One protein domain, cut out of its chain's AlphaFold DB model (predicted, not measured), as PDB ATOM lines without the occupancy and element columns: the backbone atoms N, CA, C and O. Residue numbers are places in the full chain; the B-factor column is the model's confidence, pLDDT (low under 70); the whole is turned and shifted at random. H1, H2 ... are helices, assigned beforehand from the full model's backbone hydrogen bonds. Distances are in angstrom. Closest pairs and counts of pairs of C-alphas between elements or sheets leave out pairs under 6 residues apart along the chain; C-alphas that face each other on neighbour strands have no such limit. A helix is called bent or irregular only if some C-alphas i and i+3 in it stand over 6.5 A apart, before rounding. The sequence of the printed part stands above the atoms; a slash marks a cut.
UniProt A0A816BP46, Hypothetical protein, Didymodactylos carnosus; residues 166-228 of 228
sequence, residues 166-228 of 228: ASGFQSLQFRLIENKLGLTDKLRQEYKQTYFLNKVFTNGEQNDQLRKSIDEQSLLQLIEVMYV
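Overview. This is residues 166 to 228 of the 228 residues of the protein "Hypothetical protein" of Didymodactylos carnosus (UniProt A0A816BP46). Helices H1 and H3 run side by side the same way, and H4 follows nearly in line beyond the end of H1, its residues 223 to 226 sticking out with 227 and 228 as a tail. H2, loosely formed, lies off to the side of this pair near H3, and residues 186 to 191 also stick out. The 63 printed residues hold four named helices, H1, H2, H3 and H4 in chain order, and no named strand; the class is all helix. The whole is elongated, 43 by 24 by 16 A, and only just compact, close to loose, with a radius of gyration of the C-alphas of 12.6 A.

Along the chain. Find C-alpha 172 at (139.796, 120.205, 138.615); from there H1 runs 14.4 A to residue 181. H2, residues 190 to 200, spans 15.2 A and is only just irregular: C-alphas 191 and 194 are 6.8 A apart. H3, residues 204 to 215, begins at C-alpha 204 (142.986, 132.363, 137.952) and spans 16.4 A. H4, residues 219 to 226, runs 10.8 A to C-alpha 226 at (139.175, 113.907, 166.878).

Arrangement. Look first at H1 and H3, which touch at a shallow tilt of 11 degrees, the same way; their closest C-alphas, Asn 179 and Ile 214, are 5.8 A apart. H1 and H4 only just touch, with 3 pairs of C-alphas within 8 A, the closest Leu 181 and Leu 219 at 5.2 A. H2 and H3 are close but not clearly touching, Leu 197 to Asn 207 being the closest C-alphas at 6.9 A, at a steep tilt of 38 degrees, opposite ways. H2 is apart from H1 and H4. Every O i to N i+4 pair is within hydrogen-bond range in H1, H3 and H4; in H2 it is 2 of 7, with 1 of 8 O i to N i+3 pairs.

Size, cuts and confidence. The C-alphas farthest apart, Ala 166 and Val 228, the chain's last residue, are 44.0 A apart. The printed part has no cut, and no link is long. Mean pLDDT of the printed part is 74.6; residues under 70 include 189 to 204.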
ATOM      1  N   ALA A 166     143.696 118.139 125.377       69.25
ATOM      2  CA  ALA A 166     142.901 117.925 126.577       69.25
ATOM      3  C   ALA A 166     143.218 116.576 127.243       69.25
ATOM      4  O   ALA A 166     143.458 115.562 126.583       69.25
ATOM      5  N   SER A 167     143.256 116.569 128.576       73.69
ATOM      6  CA  SER A 167     143.636 115.392 129.359       73.69
ATOM      7  C   SER A 167     142.909 115.343 130.698       73.69
ATOM      8  O   SER A 167     142.658 116.380 131.305       73.69
ATOM      9  N   GLY A 168     142.684 114.136 131.232       70.31
ATOM     10  CA  GLY A 168     142.171 113.932 132.596       70.31
ATOM     11  C   GLY A 168     143.049 114.558 133.689       70.31
ATOM     12  O   GLY A 168     142.594 114.802 134.803       70.31
ATOM     13  N   PHE A 169     144.295 114.918 133.364       69.38
ATOM     14  CA  PHE A 169     145.141 115.746 134.223       69.38
ATOM     15  C   PHE A 169     144.582 117.149 134.500       69.38
ATOM     16  O   PHE A 169     144.968 117.752 135.498       69.38
ATOM     17  N   GLN A 170     143.672 117.633 133.656       77.62
ATOM     18  CA  GLN A 170     142.998 118.926 133.770       77.62
ATOM     19  C   GLN A 170     141.649 118.835 134.504       77.62
ATOM     20  O   GLN A 170     140.960 119.844 134.618       77.62
ATOM     21  N   SER A 171     141.260 117.663 135.028       85.88
ATOM     22  CA  SER A 171     140.063 117.554 135.872       85.88
ATOM     23  C   SER A 171     140.308 118.246 137.214       85.88
ATOM     24  O   SER A 171     141.036 117.746 138.076       85.88
ATOM     25  N   LEU A 172     139.708 119.426 137.383       85.75
ATOM     26  CA  LEU A 172     139.796 120.205 138.615       85.75
ATOM     27  C   LEU A 172     139.155 119.455 139.783       85.75
ATOM     28  O   LEU A 172     139.763 119.340 140.844       85.75
ATOM     29  N   GLN A 173     137.955 118.902 139.582       89.19
ATOM     30  CA  GLN A 173     137.217 118.216 140.642       89.19
ATOM     31  C   GLN A 173     137.977 116.994 141.160       89.19
ATOM     32  O   GLN A 173     138.067 116.805 142.371       89.19
ATOM     33  N   PHE A 174     138.621 116.226 140.278       89.00
ATOM     34  CA  PHE A 174     139.465 115.111 140.702       89.00
ATOM     35  C   PHE A 174     140.610 115.566 141.624       89.00
ATOM     36  O   PHE A 174     140.900 114.921 142.632       89.00
ATOM     37  N   ARG A 175     141.229 116.721 141.341       85.69
ATOM     38  CA  ARG A 175     142.280 117.298 142.200       85.69
ATOM     39  C   ARG A 175     141.737 117.818 143.525       85.69
ATOM     40  O   ARG A 175     142.375 117.611 144.557       85.69
ATOM     41  N   LEU A 176     140.557 118.436 143.515       87.69
ATOM     42  CA  LEU A 176     139.881 118.866 144.739       87.69
ATOM     43  C   LEU A 176     139.584 117.673 145.654       87.69
ATOM     44  O   LEU A 176     139.776 117.783 146.862       87.69
ATOM     45  N   ILE A 177     139.169 116.533 145.094       90.19
ATOM     46  CA  ILE A 177     138.945 115.296 145.853       90.19
ATOM     47  C   ILE A 177     140.236 114.839 146.537       90.19
ATOM     48  O   ILE A 177     140.236 114.617 147.745       90.19
ATOM     49  N   GLU A 178     141.344 114.746 145.796       88.19
ATOM     50  CA  GLU A 178     142.640 114.346 146.360       88.19
ATOM     51  C   GLU A 178     143.066 115.254 147.527       88.19
ATOM     52  O   GLU A 178     143.460 114.756 148.585       88.19
ATOM     53  N   ASN A 179     142.947 116.575 147.362       87.12
ATOM     54  CA  ASN A 179     143.319 117.543 148.396       87.12
ATOM     55  C   ASN A 179     142.407 117.440 149.626       87.12
ATOM     56  O   ASN A 179     142.893 117.327 150.750       87.12
ATOM     57  N   LYS A 180     141.084 117.392 149.421       87.81
ATOM     58  CA  LYS A 180     140.099 117.304 150.512       87.81
ATOM     59  C   LYS A 180     140.219 116.007 151.311       87.81
ATOM     60  O   LYS A 180     139.942 116.019 152.508       87.81
ATOM     61  N   LEU A 181     140.648 114.908 150.689       87.69
ATOM     62  CA  LEU A 181     140.918 113.648 151.390       87.69
ATOM     63  C   LEU A 181     142.229 113.676 152.193       87.69
ATOM     64  O   LEU A 181     142.341 112.934 153.165       87.69
ATOM     65  N   GLY A 182     143.181 114.550 151.845       84.69
ATOM     66  CA  GLY A 182     144.440 114.733 152.579       84.69
ATOM     67  C   GLY A 182     145.699 114.299 151.827       84.69
ATOM     68  O   GLY A 182     146.731 114.051 152.453       84.69
ATOM     69  N   LEU A 183     145.656 114.199 150.493       83.31
ATOM     70  CA  LEU A 183     146.861 113.928 149.709       83.31
ATOM     71  C   LEU A 183     147.788 115.150 149.725       83.31
ATOM     72  O   LEU A 183     147.524 116.156 149.070       83.31
ATOM     73  N   THR A 184     148.900 115.045 150.452       73.50
ATOM     74  CA  THR A 184     149.896 116.121 150.528       73.50
ATOM     75  C   THR A 184     150.756 116.197 149.271       73.50
ATOM     76  O   THR A 184     151.025 115.185 148.619       73.50
ATOM     77  N   ASP A 185     151.273 117.391 148.970       69.88
ATOM     78  CA  ASP A 185     152.164 117.593 147.823       69.88
ATOM     79  C   ASP A 185     153.397 116.693 147.881       69.88
ATOM     80  O   ASP A 185     153.784 116.131 146.864       69.88
ATOM     81  N   LYS A 186     153.942 116.443 149.078       68.75
ATOM     82  CA  LYS A 186     155.086 115.539 149.287       68.75
ATOM     83  C   LYS A 186     154.828 114.108 148.804       68.75
ATOM     84  O   LYS A 186     155.765 113.431 148.399       68.75
ATOM     85  N   LEU A 187     153.577 113.648 148.858       69.25
ATOM     86  CA  LEU A 187     153.174 112.316 148.400       69.25
ATOM     87  C   LEU A 187     152.874 112.277 146.893       69.25
ATOM     88  O   LEU A 187     152.761 111.198 146.311       69.25
ATOM     89  N   ARG A 188     152.766 113.436 146.230       72.56
ATOM     90  CA  ARG A 188     152.658 113.515 144.770       72.56
ATOM     91  C   ARG A 188     154.051 113.317 144.169       72.56
ATOM     92  O   ARG A 188     154.987 114.005 144.556       72.56
ATOM     93  N   GLN A 189     154.195 112.417 143.191       67.38
ATOM     94  CA  GLN A 189     155.447 112.282 142.426       67.38
ATOM     95  C   GLN A 189     155.907 113.650 141.886       67.38
ATOM     96  O   GLN A 189     155.090 114.393 141.340       67.38
ATOM     97  N   GLU A 190     157.203 113.955 141.985       53.84
ATOM     98  CA  GLU A 190     157.780 115.279 141.674       53.84
ATOM     99  C   GLU A 190     157.391 115.812 140.282       53.84
ATOM    100  O   GLU A 190     157.063 116.988 140.139       53.84
ATOM    101  N   TYR A 191     157.297 114.943 139.264       50.62
ATOM    102  CA  TYR A 191     156.892 115.322 137.898       50.62
ATOM    103  C   TYR A 191     155.473 115.921 137.813       50.62
ATOM    104  O   TYR A 191     155.157 116.689 136.906       50.62
ATOM    105  N   LYS A 192     154.601 115.580 138.766       56.72
ATOM    106  CA  LYS A 192     153.203 116.016 138.821       56.72
ATOM    107  C   LYS A 192     153.029 117.357 139.553       56.72
ATOM    108  O   LYS A 192     152.123 118.109 139.209       56.72
ATOM    109  N   GLN A 193     153.897 117.697 140.508       55.03
ATOM    110  CA  GLN A 193     153.713 118.858 141.395       55.03
ATOM    111  C   GLN A 193     153.788 120.202 140.649       55.03
ATOM    112  O   GLN A 193     152.838 120.983 140.660       55.03
ATOM    113  N   THR A 194     154.891 120.465 139.943       51.12
ATOM    114  CA  THR A 194     155.098 121.744 139.234       51.12
ATOM    115  C   THR A 194     154.242 121.855 137.969       51.12
ATOM    116  O   THR A 194     153.913 122.954 137.527       51.12
ATOM    117  N   TYR A 195     153.857 120.719 137.384       56.28
ATOM    118  CA  TYR A 195     153.072 120.667 136.154       56.28
ATOM    119  C   TYR A 195     151.616 121.114 136.373       56.28
ATOM    120  O   TYR A 195     151.080 121.865 135.558       56.28
ATOM    121  N   PHE A 196     150.978 120.717 137.481       57.09
ATOM    122  CA  PHE A 196     149.557 121.011 137.704       57.09
ATOM    123  C   PHE A 196     149.278 122.468 138.068       57.09
ATOM    124  O   PHE A 196     148.416 123.090 137.448       57.09
ATOM    125  N   LEU A 197     150.024 123.024 139.026       55.44
ATOM    126  CA  LEU A 197     149.788 124.384 139.524       55.44
ATOM    127  C   LEU A 197     150.155 125.470 138.504       55.44
ATOM    128  O   LEU A 197     149.528 126.525 138.499       55.44
ATOM    129  N   ASN A 198     151.145 125.208 137.640       55.84
ATOM    130  CA  ASN A 198     151.717 126.235 136.762       55.84
ATOM    131  C   ASN A 198     151.418 126.039 135.267       55.84
ATOM    132  O   ASN A 198     151.565 126.994 134.509       55.84
ATOM    133  N   LYS A 199     151.042 124.831 134.810       56.88
ATOM    134  CA  LYS A 199     150.913 124.527 133.367       56.88
ATOM    135  C   LYS A 199     149.520 124.064 132.933       56.88
ATOM    136  O   LYS A 199     149.197 124.177 131.756       56.88
ATOM    137  N   VAL A 200     148.718 123.531 133.857       59.38
ATOM    138  CA  VAL A 200     147.400 122.938 133.560       59.38
ATOM    139  C   VAL A 200     146.258 123.892 133.900       59.38
ATOM    140  O   VAL A 200     145.380 124.093 133.065       59.38
ATOM    141  N   PHE A 201     146.289 124.521 135.077       62.31
ATOM    142  CA  PHE A 201     145.281 125.497 135.495       62.31
ATOM    143  C   PHE A 201     145.834 126.918 135.366       62.31
ATOM    144  O   PHE A 201     146.310 127.517 136.330       62.31
ATOM    145  N   THR A 202     145.803 127.448 134.141       57.88
ATOM    146  CA  THR A 202     146.219 128.827 133.833       57.88
ATOM    147  C   THR A 202     145.140 129.863 134.159       57.88
ATOM    148  O   THR A 202     145.433 131.054 134.224       57.88
ATOM    149  N   ASN A 203     143.896 129.423 134.368       62.94
ATOM    150  CA  ASN A 203     142.769 130.285 134.712       62.94
ATOM    151  C   ASN A 203     142.799 130.603 136.214       62.94
ATOM    152  O   ASN A 203     142.771 129.682 137.032       62.94
ATOM    153  N   GLY A 204     142.828 131.894 136.566       68.19
ATOM    154  CA  GLY A 204     142.986 132.363 137.952       68.19
ATOM    155  C   GLY A 204     141.994 131.732 138.933       68.19
ATOM    156  O   GLY A 204     142.411 131.177 139.938       68.19
ATOM    157  N   GLU A 205     140.707 131.679 138.581       76.94
ATOM    158  CA  GLU A 205     139.659 131.141 139.463       76.94
ATOM    159  C   GLU A 205     139.848 129.650 139.803       76.94
ATOM    160  O   GLU A 205     139.663 129.234 140.946       76.94
ATOM    161  N   GLN A 206     140.257 128.831 138.829       75.88
ATOM    162  CA  GLN A 206     140.500 127.400 139.058       75.88
ATOM    163  C   GLN A 206     141.743 127.182 139.927       75.88
ATOM    164  O   GLN A 206     141.769 126.282 140.767       75.88
ATOM    165  N   ASN A 207     142.765 128.025 139.744       76.44
ATOM    166  CA  ASN A 207     143.966 128.011 140.574       76.44
ATOM    167  C   ASN A 207     143.634 128.407 142.019       76.44
ATOM    168  O   ASN A 207     144.075 127.744 142.954       76.44
ATOM    169  N   ASP A 208     142.790 129.423 142.200       80.69
ATOM    170  CA  ASP A 208     142.352 129.893 143.514       80.69
ATOM    171  C   ASP A 208     141.549 128.821 144.259       80.69
ATOM    172  O   ASP A 208     141.803 128.562 145.437       80.69
ATOM    173  N   GLN A 209     140.631 128.129 143.574       81.75
ATOM    174  CA  GLN A 209     139.895 126.997 144.153       81.75
ATOM    175  C   GLN A 209     140.832 125.864 144.582       81.75
ATOM    176  O   GLN A 209     140.662 125.283 145.657       81.75
ATOM    177  N   LEU A 210     141.840 125.563 143.761       82.12
ATOM    178  CA  LEU A 210     142.818 124.530 144.066       82.12
ATOM    179  C   LEU A 210     143.685 124.919 145.271       82.12
ATOM    180  O   LEU A 210     143.826 124.114 146.188       82.12
ATOM    181  N   ARG A 211     144.195 126.154 145.321       80.12
ATOM    182  CA  ARG A 211     144.959 126.685 146.465       80.12
ATOM    183  C   ARG A 211     144.142 126.655 147.748       80.12
ATOM    184  O   ARG A 211     144.587 126.088 148.738       80.12
ATOM    185  N   LYS A 212     142.901 127.140 147.693       85.25
ATOM    186  CA  LYS A 212     141.978 127.090 148.828       85.25
ATOM    187  C   LYS A 212     141.798 125.663 149.348       85.25
ATOM    188  O   LYS A 212     141.829 125.443 150.551       85.25
ATOM    189  N   SER A 213     141.663 124.677 148.459       82.75
ATOM    190  CA  SER A 213     141.518 123.274 148.874       82.75
ATOM    191  C   SER A 213     142.759 122.673 149.547       82.75
ATOM    192  O   SER A 213     142.619 121.676 150.246       82.75
ATOM    193  N   ILE A 214     143.945 123.249 149.324       82.00
ATOM    194  CA  ILE A 214     145.201 122.849 149.977       82.00
ATOM    195  C   ILE A 214     145.307 123.493 151.365       82.00
ATOM    196  O   ILE A 214     145.755 122.844 152.305       82.00
ATOM    197  N   ASP A 215     144.885 124.754 151.483       83.00
ATOM    198  CA  ASP A 215     144.966 125.519 152.733       83.00
ATOM    199  C   ASP A 215     143.915 125.082 153.766       83.00
ATOM    200  O   ASP A 215     144.130 125.189 154.976       83.00
ATOM    201  N   GLU A 216     142.753 124.610 153.313       85.94
ATOM    202  CA  GLU A 216     141.714 124.123 154.213       85.94
ATOM    203  C   GLU A 216     142.084 122.785 154.879       85.94
ATOM    204  O   GLU A 216     142.742 121.925 154.299       85.94
ATOM    205  N   GLN A 217     141.545 122.552 156.082       84.62
ATOM    206  CA  GLN A 217     141.732 121.285 156.790       84.62
ATOM    207  C   GLN A 217     141.155 120.111 155.992       84.62
ATOM    208  O   GLN A 217     139.956 120.064 155.682       84.62
ATOM    209  N   SER A 218     142.015 119.154 155.667       89.06
ATOM    210  CA  SER A 218     141.626 117.916 154.995       89.06
ATOM    211  C   SER A 218     140.834 116.997 155.925       89.06
ATOM    212  O   SER A 218     140.910 117.097 157.151       89.06
ATOM    213  N   LEU A 219     140.089 116.059 155.340       87.56
ATOM    214  CA  LEU A 219     139.355 115.048 156.094       87.56
ATOM    215  C   LEU A 219     140.284 114.232 157.005       87.56
ATOM    216  O   LEU A 219     139.925 113.978 158.150       87.56
ATOM    217  N   LEU A 220     141.481 113.873 156.526       88.44
ATOM    218  CA  LEU A 220     142.481 113.159 157.321       88.44
ATOM    219  C   LEU A 220     142.862 113.941 158.585       88.44
ATOM    220  O   LEU A 220     142.779 113.401 159.683       88.44
ATOM    221  N   GLN A 221     143.194 115.227 158.438       86.56
ATOM    222  CA  GLN A 221     143.559 116.089 159.569       86.56
ATOM    223  C   GLN A 221     142.409 116.248 160.568       86.56
ATOM    224  O   GLN A 221     142.630 116.212 161.773       86.56
ATOM    225  N   LEU A 222     141.173 116.406 160.083       86.00
ATOM    226  CA  LEU A 222     139.998 116.531 160.951       86.00
ATOM    227  C   LEU A 222     139.740 115.258 161.761       86.00
ATOM    228  O   LEU A 222     139.363 115.336 162.928       86.00
ATOM    229  N   ILE A 223     139.957 114.091 161.154       85.38
ATOM    230  CA  ILE A 223     139.829 112.809 161.845       85.38
ATOM    231  C   ILE A 223     140.947 112.649 162.879       85.38
ATOM    232  O   ILE A 223     140.659 112.268 164.008       85.38
ATOM    233  N   GLU A 224     142.197 112.968 162.538       84.75
ATOM    234  CA  GLU A 224     143.330 112.881 163.472       84.75
ATOM    235  C   GLU A 224     143.110 113.728 164.731       84.75
ATOM    236  O   GLU A 224     143.332 113.242 165.837       84.75
ATOM    237  N   VAL A 225     142.599 114.954 164.580       82.06
ATOM    238  CA  VAL A 225     142.296 115.858 165.706       82.06
ATOM    239  C   VAL A 225     141.187 115.314 166.614       82.06
ATOM    240  O   VAL A 225     141.177 115.615 167.799       82.06
ATOM    241  N   MET A 226     140.263 114.504 166.091       71.31
ATOM    242  CA  MET A 226     139.175 113.907 166.878       71.31
ATOM    243  C   MET A 226     139.650 112.751 167.778       71.31
ATOM    244  O   MET A 226     138.985 112.432 168.762       71.31
ATOM    245  N   TYR A 227     140.766 112.102 167.435       59.62
ATOM    246  CA  TYR A 227     141.317 110.961 168.180       59.62
ATOM    247  C   TYR A 227     142.377 111.347 169.228       59.62
ATOM    248  O   TYR A 227     142.860 110.460 169.937       59.62
ATOM    249  N   VAL A 228     142.740 112.631 169.323       51.06
ATOM    250  CA  VAL A 228     143.689 113.187 170.308       51.06
ATOM    251  C   VAL A 228     142.929 113.900 171.418       51.06
ATOM    252  O   VAL A 228     143.256 113.634 172.596       51.06
TER     253      VAL A 228